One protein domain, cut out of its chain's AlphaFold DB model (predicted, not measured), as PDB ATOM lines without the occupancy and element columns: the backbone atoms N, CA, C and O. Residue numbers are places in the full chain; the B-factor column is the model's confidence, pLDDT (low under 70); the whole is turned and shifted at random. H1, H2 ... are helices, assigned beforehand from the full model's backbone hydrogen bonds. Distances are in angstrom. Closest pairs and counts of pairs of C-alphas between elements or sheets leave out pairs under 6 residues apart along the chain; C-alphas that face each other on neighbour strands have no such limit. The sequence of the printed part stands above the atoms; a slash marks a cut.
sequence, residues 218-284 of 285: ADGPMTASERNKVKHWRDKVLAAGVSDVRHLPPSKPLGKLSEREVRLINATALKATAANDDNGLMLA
ATOM      1  N   ALA A 218      -2.500 -23.102 -47.372       63.41
ATOM      2  CA  ALA A 218      -3.728 -23.893 -47.260       63.41
ATOM      3  C   ALA A 218      -4.099 -24.245 -45.803       63.41
ATOM      4  O   ALA A 218      -5.245 -24.593 -45.529       63.41
ATOM      5  N   ASP A 219      -3.153 -24.110 -44.868       64.81
ATOM      6  CA  ASP A 219      -3.340 -24.384 -43.439       64.81
ATOM      7  C   ASP A 219      -3.969 -23.180 -42.693       64.81
ATOM      8  O   ASP A 219      -4.199 -23.228 -41.478       64.81
ATOM      9  N   GLY A 220      -4.243 -22.076 -43.400       68.38
ATOM     10  CA  GLY A 220      -4.995 -20.923 -42.909       68.38
ATOM     11  C   GLY A 220      -4.136 -19.739 -42.433       68.38
ATOM     12  O   GLY A 220      -2.935 -19.661 -42.693       68.38
ATOM     13  N   PRO A 221      -4.740 -18.748 -41.753       73.94
ATOM     14  CA  PRO A 221      -4.027 -17.551 -41.323       73.94
ATOM     15  C   PRO A 221      -2.991 -17.862 -40.237       73.94
ATOM     16  O   PRO A 221      -3.214 -18.675 -39.340       73.94
ATOM     17  N   MET A 222      -1.873 -17.133 -40.268       78.94
ATOM     18  CA  MET A 222      -0.826 -17.245 -39.250       78.94
ATOM     19  C   MET A 222      -1.359 -16.924 -37.844       78.94
ATOM     20  O   MET A 222      -2.107 -15.964 -37.638       78.94
ATOM     21  N   THR A 223      -0.889 -17.644 -36.830       75.31
ATOM     22  CA  THR A 223      -1.016 -17.239 -35.426       75.31
ATOM     23  C   THR A 223      -0.109 -16.041 -35.121       75.31
ATOM     24  O   THR A 223       0.841 -15.752 -35.844       75.31
ATOM     25  N   ALA A 224      -0.334 -15.344 -34.002       71.19
ATOM     26  CA  ALA A 224       0.538 -14.235 -33.588       71.19
ATOM     27  C   ALA A 224       2.008 -14.664 -33.375       71.19
ATOM     28  O   ALA A 224       2.929 -13.908 -33.664       71.19
ATOM     29  N   SER A 225       2.228 -15.897 -32.907       74.69
ATOM     30  CA  SER A 225       3.583 -16.434 -32.731       74.69
ATOM     31  C   SER A 225       4.240 -16.752 -34.068       74.69
ATOM     32  O   SER A 225       5.420 -16.457 -34.230       74.69
ATOM     33  N   GLU A 226       3.492 -17.341 -35.005       82.50
ATOM     34  CA  GLU A 226       3.982 -17.569 -36.366       82.50
ATOM     35  C   GLU A 226       4.281 -16.229 -37.032       82.50
ATOM     36  O   GLU A 226       5.382 -16.070 -37.520       82.50
ATOM     37  N   ARG A 227       3.404 -15.218 -36.938       84.06
ATOM     38  CA  ARG A 227       3.674 -13.870 -37.475       84.06
ATOM     39  C   ARG A 227       4.993 -13.285 -36.975       84.06
ATOM     40  O   ARG A 227       5.765 -12.773 -37.778       84.06
ATOM     41  N   ASN A 228       5.272 -13.374 -35.675       83.62
ATOM     42  CA  ASN A 228       6.512 -12.840 -35.106       83.62
ATOM     43  C   ASN A 228       7.748 -13.613 -35.583       83.62
ATOM     44  O   ASN A 228       8.742 -12.998 -35.965       83.62
ATOM     45  N   LYS A 229       7.685 -14.952 -35.600       86.44
ATOM     46  CA  LYS A 229       8.779 -15.791 -36.112       86.44
ATOM     47  C   LYS A 229       8.993 -15.589 -37.610       86.44
ATOM     48  O   LYS A 229      10.127 -15.420 -38.039       86.44
ATOM     49  N   VAL A 230       7.910 -15.575 -38.381       88.62
ATOM     50  CA  VAL A 230       7.902 -15.356 -39.828       88.62
ATOM     51  C   VAL A 230       8.514 -14.007 -40.141       88.62
ATOM     52  O   VAL A 230       9.448 -13.964 -40.923       88.62
ATOM     53  N   LYS A 231       8.082 -12.930 -39.472       88.88
ATOM     54  CA  LYS A 231       8.694 -11.602 -39.616       88.88
ATOM     55  C   LYS A 231      10.197 -11.653 -39.330       88.88
ATOM     56  O   LYS A 231      10.987 -11.263 -40.178       88.88
ATOM     57  N   HIS A 232      10.589 -12.203 -38.179       89.81
ATOM     58  CA  HIS A 232      11.992 -12.291 -37.771       89.81
ATOM     59  C   HIS A 232      12.882 -13.020 -38.790       89.81
ATOM     60  O   HIS A 232      13.978 -12.555 -39.098       89.81
ATOM     61  N   TRP A 233      12.438 -14.175 -39.290       89.62
ATOM     62  CA  TRP A 233      13.219 -14.976 -40.230       89.62
ATOM     63  C   TRP A 233      13.138 -14.456 -41.660       89.62
ATOM     64  O   TRP A 233      14.157 -14.447 -42.339       89.62
ATOM     65  N   ARG A 234      11.982 -13.948 -42.094       90.56
ATOM     66  CA  ARG A 234      11.824 -13.263 -43.381       90.56
ATOM     67  C   ARG A 234      12.803 -12.104 -43.505       90.56
ATOM     68  O   ARG A 234      13.486 -12.005 -44.514       90.56
ATOM     69  N   ASP A 235      12.902 -11.257 -42.483       90.00
ATOM     70  CA  ASP A 235      13.791 -10.091 -42.520       90.00
ATOM     71  C   ASP A 235      15.264 -10.521 -42.667       90.00
ATOM     72  O   ASP A 235      16.037  -9.870 -43.364       90.00
ATOM     73  N   LYS A 236      15.645 -11.673 -42.096       88.81
ATOM     74  CA  LYS A 236      16.976 -12.272 -42.296       88.81
ATOM     75  C   LYS A 236      17.171 -12.875 -43.684       88.81
ATOM     76  O   LYS A 236      18.251 -12.731 -44.239       88.81
ATOM     77  N   VAL A 237      16.163 -13.566 -44.213       89.06
ATOM     78  CA  VAL A 237      16.162 -14.137 -45.571       89.06
ATOM     79  C   VAL A 237      16.389 -13.033 -46.598       89.06
ATOM     80  O   VAL A 237      17.309 -13.134 -47.406       89.06
ATOM     81  N   LEU A 238      15.638 -11.936 -46.475       87.94
ATOM     82  CA  LEU A 238      15.790 -10.749 -47.313       87.94
ATOM     83  C   LEU A 238      17.174 -10.106 -47.145       87.94
ATOM     84  O   LEU A 238      17.830  -9.822 -48.139       87.94
ATOM     85  N   ALA A 239      17.655  -9.933 -45.908       88.50
ATOM     86  CA  ALA A 239      18.977  -9.354 -45.652       88.50
ATOM     87  C   ALA A 239      20.138 -10.209 -46.194       88.50
ATOM     88  O   ALA A 239      21.179  -9.670 -46.557       88.50
ATOM     89  N   ALA A 240      19.974 -11.532 -46.240       87.38
ATOM     90  CA  ALA A 240      20.961 -12.455 -46.790       87.38
ATOM     91  C   ALA A 240      20.827 -12.655 -48.311       87.38
ATOM     92  O   ALA A 240      21.651 -13.357 -48.891       87.38
ATOM     93  N   GLY A 241      19.799 -12.083 -48.951       87.75
ATOM     94  CA  GLY A 241      19.548 -12.250 -50.384       87.75
ATOM     95  C   GLY A 241      19.220 -13.690 -50.794       87.75
ATOM     96  O   GLY A 241      19.448 -14.067 -51.940       87.75
ATOM     97  N   VAL A 242      18.718 -14.513 -49.869       87.00
ATOM     98  CA  VAL A 242      18.348 -15.909 -50.151       87.00
ATOM     99  C   VAL A 242      16.841 -16.035 -50.354       87.00
ATOM    100  O   VAL A 242      16.063 -15.253 -49.818       87.00
ATOM    101  N   SER A 243      16.411 -17.028 -51.129       82.44
ATOM    102  CA  SER A 243      14.990 -17.300 -51.403       82.44
ATOM    103  C   SER A 243      14.359 -18.307 -50.436       82.44
ATOM    104  O   SER A 243      13.134 -18.373 -50.322       82.44
ATOM    105  N   ASP A 244      15.187 -19.074 -49.720       87.38
ATOM    106  CA  ASP A 244      14.761 -20.074 -48.743       87.38
ATOM    107  C   ASP A 244      15.479 -19.840 -47.409       87.38
ATOM    108  O   ASP A 244      16.706 -19.721 -47.356       87.38
ATOM    109  N   VAL A 245      14.721 -19.816 -46.312       87.75
ATOM    110  CA  VAL A 245      15.247 -19.724 -44.945       87.75
ATOM    111  C   VAL A 245      16.252 -20.825 -44.611       87.75
ATOM    112  O   VAL A 245      17.169 -20.593 -43.826       87.75
ATOM    113  N   ARG A 246      16.143 -22.003 -45.234       87.44
ATOM    114  CA  ARG A 246      17.095 -23.111 -45.066       87.44
ATOM    115  C   ARG A 246      18.476 -22.809 -45.645       87.44
ATOM    116  O   ARG A 246      19.442 -23.440 -45.235       87.44
ATOM    117  N   HIS A 247      18.574 -21.850 -46.564       87.75
ATOM    118  CA  HIS A 247      19.835 -21.433 -47.181       87.75
ATOM    119  C   HIS A 247      20.536 -20.308 -46.408       87.75
ATOM    120  O   HIS A 247      21.542 -19.776 -46.871       87.75
ATOM    121  N   LEU A 248      20.030 -19.927 -45.229       83.62
ATOM    122  CA  LEU A 248      20.715 -18.959 -44.379       83.62
ATOM    123  C   LEU A 248      22.082 -19.496 -43.916       83.62
ATOM    124  O   LEU A 248      22.193 -20.671 -43.555       83.62
ATOM    125  N   PRO A 249      23.123 -18.644 -43.876       75.94
ATOM    126  CA  PRO A 249      24.468 -19.074 -43.524       75.94
ATOM    127  C   PRO A 249      24.522 -19.676 -42.107       75.94
ATOM    128  O   PRO A 249      23.876 -19.156 -41.189       75.94
ATOM    129  N   PRO A 250      25.349 -20.719 -41.889       62.31
ATOM    130  CA  PRO A 250      25.312 -21.619 -40.724       62.31
ATOM    131  C   PRO A 250      25.644 -20.969 -39.372       62.31
ATOM    132  O   PRO A 250      25.591 -21.625 -38.335       62.31
ATOM    133  N   SER A 251      25.945 -19.668 -39.352       55.94
ATOM    134  CA  SER A 251      26.264 -18.888 -38.150       55.94
ATOM    135  C   SER A 251      25.164 -18.868 -37.078       55.94
ATOM    136  O   SER A 251      25.416 -18.428 -35.957       55.94
ATOM    137  N   LYS A 252      23.940 -19.319 -37.389       54.34
ATOM    138  CA  LYS A 252      22.847 -19.447 -36.419       54.34
ATOM    139  C   LYS A 252      22.096 -20.756 -36.654       54.34
ATOM    140  O   LYS A 252      21.580 -20.945 -37.754       54.34
ATOM    141  N   PRO A 253      21.968 -21.639 -35.647       57.69
ATOM    142  CA  PRO A 253      21.122 -22.810 -35.792       57.69
ATOM    143  C   PRO A 253      19.695 -22.331 -36.071       57.69
ATOM    144  O   PRO A 253      19.152 -21.515 -35.323       57.69
ATOM    145  N   LEU A 254      19.084 -22.843 -37.140       61.09
ATOM    146  CA  LEU A 254      17.700 -22.537 -37.528       61.09
ATOM    147  C   LEU A 254      16.686 -22.844 -36.409       61.09
ATOM    148  O   LEU A 254      15.538 -22.411 -36.477       61.09
ATOM    149  N   GLY A 255      17.097 -23.549 -35.347       63.66
ATOM    150  CA  GLY A 255      16.191 -24.077 -34.339       63.66
ATOM    151  C   GLY A 255      15.171 -25.019 -34.983       63.66
ATOM    152  O   GLY A 255      15.185 -25.262 -36.187       63.66
ATOM    153  N   LYS A 256      14.264 -25.581 -34.185       70.50
ATOM    154  CA  LYS A 256      13.167 -26.413 -34.702       70.50
ATOM    155  C   LYS A 256      12.115 -25.524 -35.391       70.50
ATOM    156  O   LYS A 256      11.062 -25.281 -34.805       70.50
ATOM    157  N   LEU A 257      12.408 -24.992 -36.580       83.06
ATOM    158  CA  LEU A 257      11.361 -24.505 -37.479       83.06
ATOM    159  C   LEU A 257      10.598 -25.718 -38.007       83.06
ATOM    160  O   LEU A 257      11.187 -26.661 -38.528       83.06
ATOM    161  N   SER A 258       9.284 -25.704 -37.836       84.88
ATOM    162  CA  SER A 258       8.396 -26.666 -38.479       84.88
ATOM    163  C   SER A 258       8.337 -26.425 -39.989       84.88
ATOM    164  O   SER A 258       8.560 -25.311 -40.467       84.88
ATOM    165  N   GLU A 259       7.957 -27.454 -40.745       85.19
ATOM    166  CA  GLU A 259       7.748 -27.350 -42.196       85.19
ATOM    167  C   GLU A 259       6.770 -26.235 -42.571       85.19
ATOM    168  O   GLU A 259       6.980 -25.512 -43.543       85.19
ATOM    169  N   ARG A 260       5.721 -26.039 -41.765       84.69
ATOM    170  CA  ARG A 260       4.778 -24.941 -41.972       84.69
ATOM    171  C   ARG A 260       5.446 -23.580 -41.797       84.69
ATOM    172  O   ARG A 260       5.271 -22.700 -42.634       84.69
ATOM    173  N   GLU A 261       6.227 -23.396 -40.733       87.00
ATOM    174  CA  GLU A 261       6.934 -22.132 -40.497       87.00
ATOM    175  C   GLU A 261       7.902 -21.817 -41.645       87.00
ATOM    176  O   GLU A 261       7.940 -20.672 -42.088       87.00
ATOM    177  N   VAL A 262       8.609 -22.819 -42.179       87.88
ATOM    178  CA  VAL A 262       9.465 -22.659 -43.367       87.88
ATOM    179  C   VAL A 262       8.654 -22.177 -44.573       87.88
ATOM    180  O   VAL A 262       9.009 -21.161 -45.174       87.88
ATOM    181  N   ARG A 263       7.532 -22.843 -44.892       87.44
ATOM    182  CA  ARG A 263       6.647 -22.431 -45.998       87.44
ATOM    183  C   ARG A 263       6.180 -20.983 -45.845       87.44
ATOM    184  O   ARG A 263       6.271 -20.207 -46.792       87.44
ATOM    185  N   LEU A 264       5.721 -20.611 -44.650       87.75
ATOM    186  CA  LEU A 264       5.226 -19.265 -44.359       87.75
ATOM    187  C   LEU A 264       6.322 -18.199 -44.485       87.75
ATOM    188  O   LEU A 264       6.065 -17.127 -45.037       87.75
ATOM    189  N   ILE A 265       7.535 -18.477 -43.993       89.19
ATOM    190  CA  ILE A 265       8.685 -17.568 -44.109       89.19
ATOM    191  C   ILE A 265       8.997 -17.305 -45.580       89.19
ATOM    192  O   ILE A 265       9.009 -16.145 -46.000       89.19
ATOM    193  N   ASN A 266       9.182 -18.370 -46.360       88.06
ATOM    194  CA  ASN A 266       9.589 -18.274 -47.760       88.06
ATOM    195  C   ASN A 266       8.500 -17.597 -48.611       88.06
ATOM    196  O   ASN A 266       8.795 -16.672 -49.365       88.06
ATOM    197  N   ALA A 267       7.225 -17.958 -48.417       86.75
ATOM    198  CA  ALA A 267       6.102 -17.324 -49.113       86.75
ATOM    199  C   ALA A 267       5.982 -15.822 -48.798       86.75
ATOM    200  O   ALA A 267       5.647 -15.017 -49.669       86.75
ATOM    201  N   THR A 268       6.261 -15.423 -47.552       86.38
ATOM    202  CA  THR A 268       6.214 -14.008 -47.156       86.38
ATOM    203  C   THR A 268       7.429 -13.231 -47.674       86.38
ATOM    204  O   THR A 268       7.284 -12.059 -48.013       86.38
ATOM    205  N   ALA A 269       8.608 -13.857 -47.749       86.12
ATOM    206  CA  ALA A 269       9.811 -13.251 -48.323       86.12
ATOM    207  C   ALA A 269       9.650 -13.007 -49.828       86.12
ATOM    208  O   ALA A 269       9.846 -11.883 -50.274       86.12
ATOM    209  N   LEU A 270       9.174 -14.009 -50.576       85.69
ATOM    210  CA  LEU A 270       8.931 -13.899 -52.017       85.69
ATOM    211  C   LEU A 270       7.983 -12.738 -52.358       85.69
ATOM    212  O   LEU A 270       8.267 -11.943 -53.248       85.69
ATOM    213  N   LYS A 271       6.880 -12.598 -51.607       83.94
ATOM    214  CA  LYS A 271       5.944 -11.475 -51.776       83.94
ATOM    215  C   LYS A 271       6.576 -10.116 -51.474       83.94
ATOM    216  O   LYS A 271       6.210  -9.134 -52.107       83.94
ATOM    217  N   ALA A 272       7.476 -10.042 -50.493       83.44
ATOM    218  CA  ALA A 272       8.154  -8.796 -50.147       83.44
ATOM    219  C   ALA A 272       9.152  -8.372 -51.236       83.44
ATOM    220  O   ALA A 272       9.234  -7.186 -51.536       83.44
ATOM    221  N   THR A 273       9.852  -9.328 -51.855       82.12
ATOM    222  CA  THR A 273      10.719  -9.063 -53.012       82.12
ATOM    223  C   THR A 273       9.900  -8.594 -54.216       82.12
ATOM    224  O   THR A 273      10.185  -7.533 -54.754       82.12
ATOM    225  N   ALA A 274       8.808  -9.294 -54.551       78.94
ATOM    226  CA  ALA A 274       7.929  -8.907 -55.661       78.94
ATOM    227  C   ALA A 274       7.325  -7.497 -55.489       78.94
ATOM    228  O   ALA A 274       7.260  -6.729 -56.441       78.94
ATOM    229  N   ALA A 275       6.940  -7.121 -54.264       73.62
ATOM    230  CA  ALA A 275       6.428  -5.777 -53.978       73.62
ATOM    231  C   ALA A 275       7.498  -4.672 -54.096       73.62
ATOM    232  O   ALA A 275       7.159  -3.518 -54.358       73.62
ATOM    233  N   ASN A 276       8.776  -5.001 -53.885       68.06
ATOM    234  CA  ASN A 276       9.879  -4.063 -54.094       68.06
ATOM    235  C   ASN A 276      10.208  -3.899 -55.584       68.06
ATOM    236  O   ASN A 276      10.514  -2.783 -56.003       68.06
ATOM    237  N   ASP A 277      10.098  -4.968 -56.375       63.31
ATOM    238  CA  ASP A 277      10.334  -4.930 -57.823       63.31
ATOM    239  C   ASP A 277       9.243  -4.124 -58.557       63.31
ATOM    240  O   ASP A 277       9.561  -3.285 -59.401       63.31
ATOM    241  N   ASP A 278       7.970  -4.272 -58.166       56.81
ATOM    242  CA  ASP A 278       6.855  -3.481 -58.720       56.81
ATOM    243  C   ASP A 278       6.967  -1.979 -58.388       56.81
ATOM    244  O   ASP A 278       6.668  -1.121 -59.223       56.81
ATOM    245  N   ASN A 279       7.458  -1.628 -57.193       53.41
ATOM    246  CA  ASN A 279       7.732  -0.232 -56.830       53.41
ATOM    247  C   ASN A 279       8.978   0.334 -57.535       53.41
ATOM    248  O   ASN A 279       9.044   1.539 -57.778       53.41
ATOM    249  N   GLY A 280       9.956  -0.511 -57.876       43.19
ATOM    250  CA  GLY A 280      11.127  -0.123 -58.666       43.19
ATOM    251  C   GLY A 280      10.783   0.199 -60.124       43.19
ATOM    252  O   GLY A 280      11.356   1.123 -60.696       43.19
ATOM    253  N   LEU A 281       9.803  -0.503 -60.699       43.41
ATOM    254  CA  LEU A 281       9.292  -0.245 -62.050       43.41
ATOM    255  C   LEU A 281       8.433   1.029 -62.140       43.41
ATOM    256  O   LEU A 281       8.490   1.712 -63.158       43.41
ATOM    257  N   MET A 282       7.692   1.399 -61.088       42.06
ATOM    258  CA  MET A 282       6.918   2.655 -61.065       42.06
ATOM    259  C   MET A 282       7.758   3.923 -60.848       42.06
ATOM    260  O   MET A 282       7.300   5.007 -61.188       42.06
ATOM    261  N   LEU A 283       8.965   3.816 -60.286       39.88
ATOM    262  CA  LEU A 283       9.883   4.955 -60.112       39.88
ATOM    263  C   LEU A 283      10.833   5.157 -61.307       39.88
ATOM    264  O   LEU A 283      11.592   6.124 -61.321       39.88
ATOM    265  N   ALA A 284      10.803   4.250 -62.288       40.03
ATOM    266  CA  ALA A 284      11.640   4.274 -63.488       40.03
ATOM    267  C   ALA A 284      10.869   4.641 -64.777       40.03
ATOM    268  O   ALA A 284      11.432   4.522 -65.867       40.03
TER     269      ALA A 284
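AT A GLANCE: This is residues 218 to 284 of the 285 residues of an uncharacterized protein of Brevundimonas mediterranea (UniProt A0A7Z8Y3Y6). One long helix, H2, is crossed steeply over its first half by a shorter helix, H1, and a long loop folds back from the end of H1 to the start of H2. The last part of H2 and the end after it, residues 274 to 284, stick out as a free arm. The printed part has 67 residues with two named helices, H1 then H2, and no named strand; the class is all helix. It is only just compact, close to loose, with a radius of gyration of the C-alphas of 13.0 A, and flat, spanning 42 by 31 by 17 A.

HOW THE PARTS SIT: H2, residues 259 to 282, touches H1, residues 224 to 239, closest at the C-alphas of Val 230 and Ile 265, 4.9 A apart. They run the same way at a steep tilt of 55 degrees. Every O i to N i+4 pair is within hydrogen-bond range in H2, and 11 of 12 in H1.

IN THESE COORDINATES: H2 runs 35.5 A from C-alpha 259 at (7.748, -27.350, -42.196) to C-alpha 282 at (6.918, 2.655, -61.065). H1 runs 22.6 A from C-alpha 224 at (0.538, -14.235, -33.588).

THE WHOLE: The printed part has no cut. The link of 19 residues is long. Residues 218 to 220, 250 to 255 and 276 to 284 have pLDDT under 70.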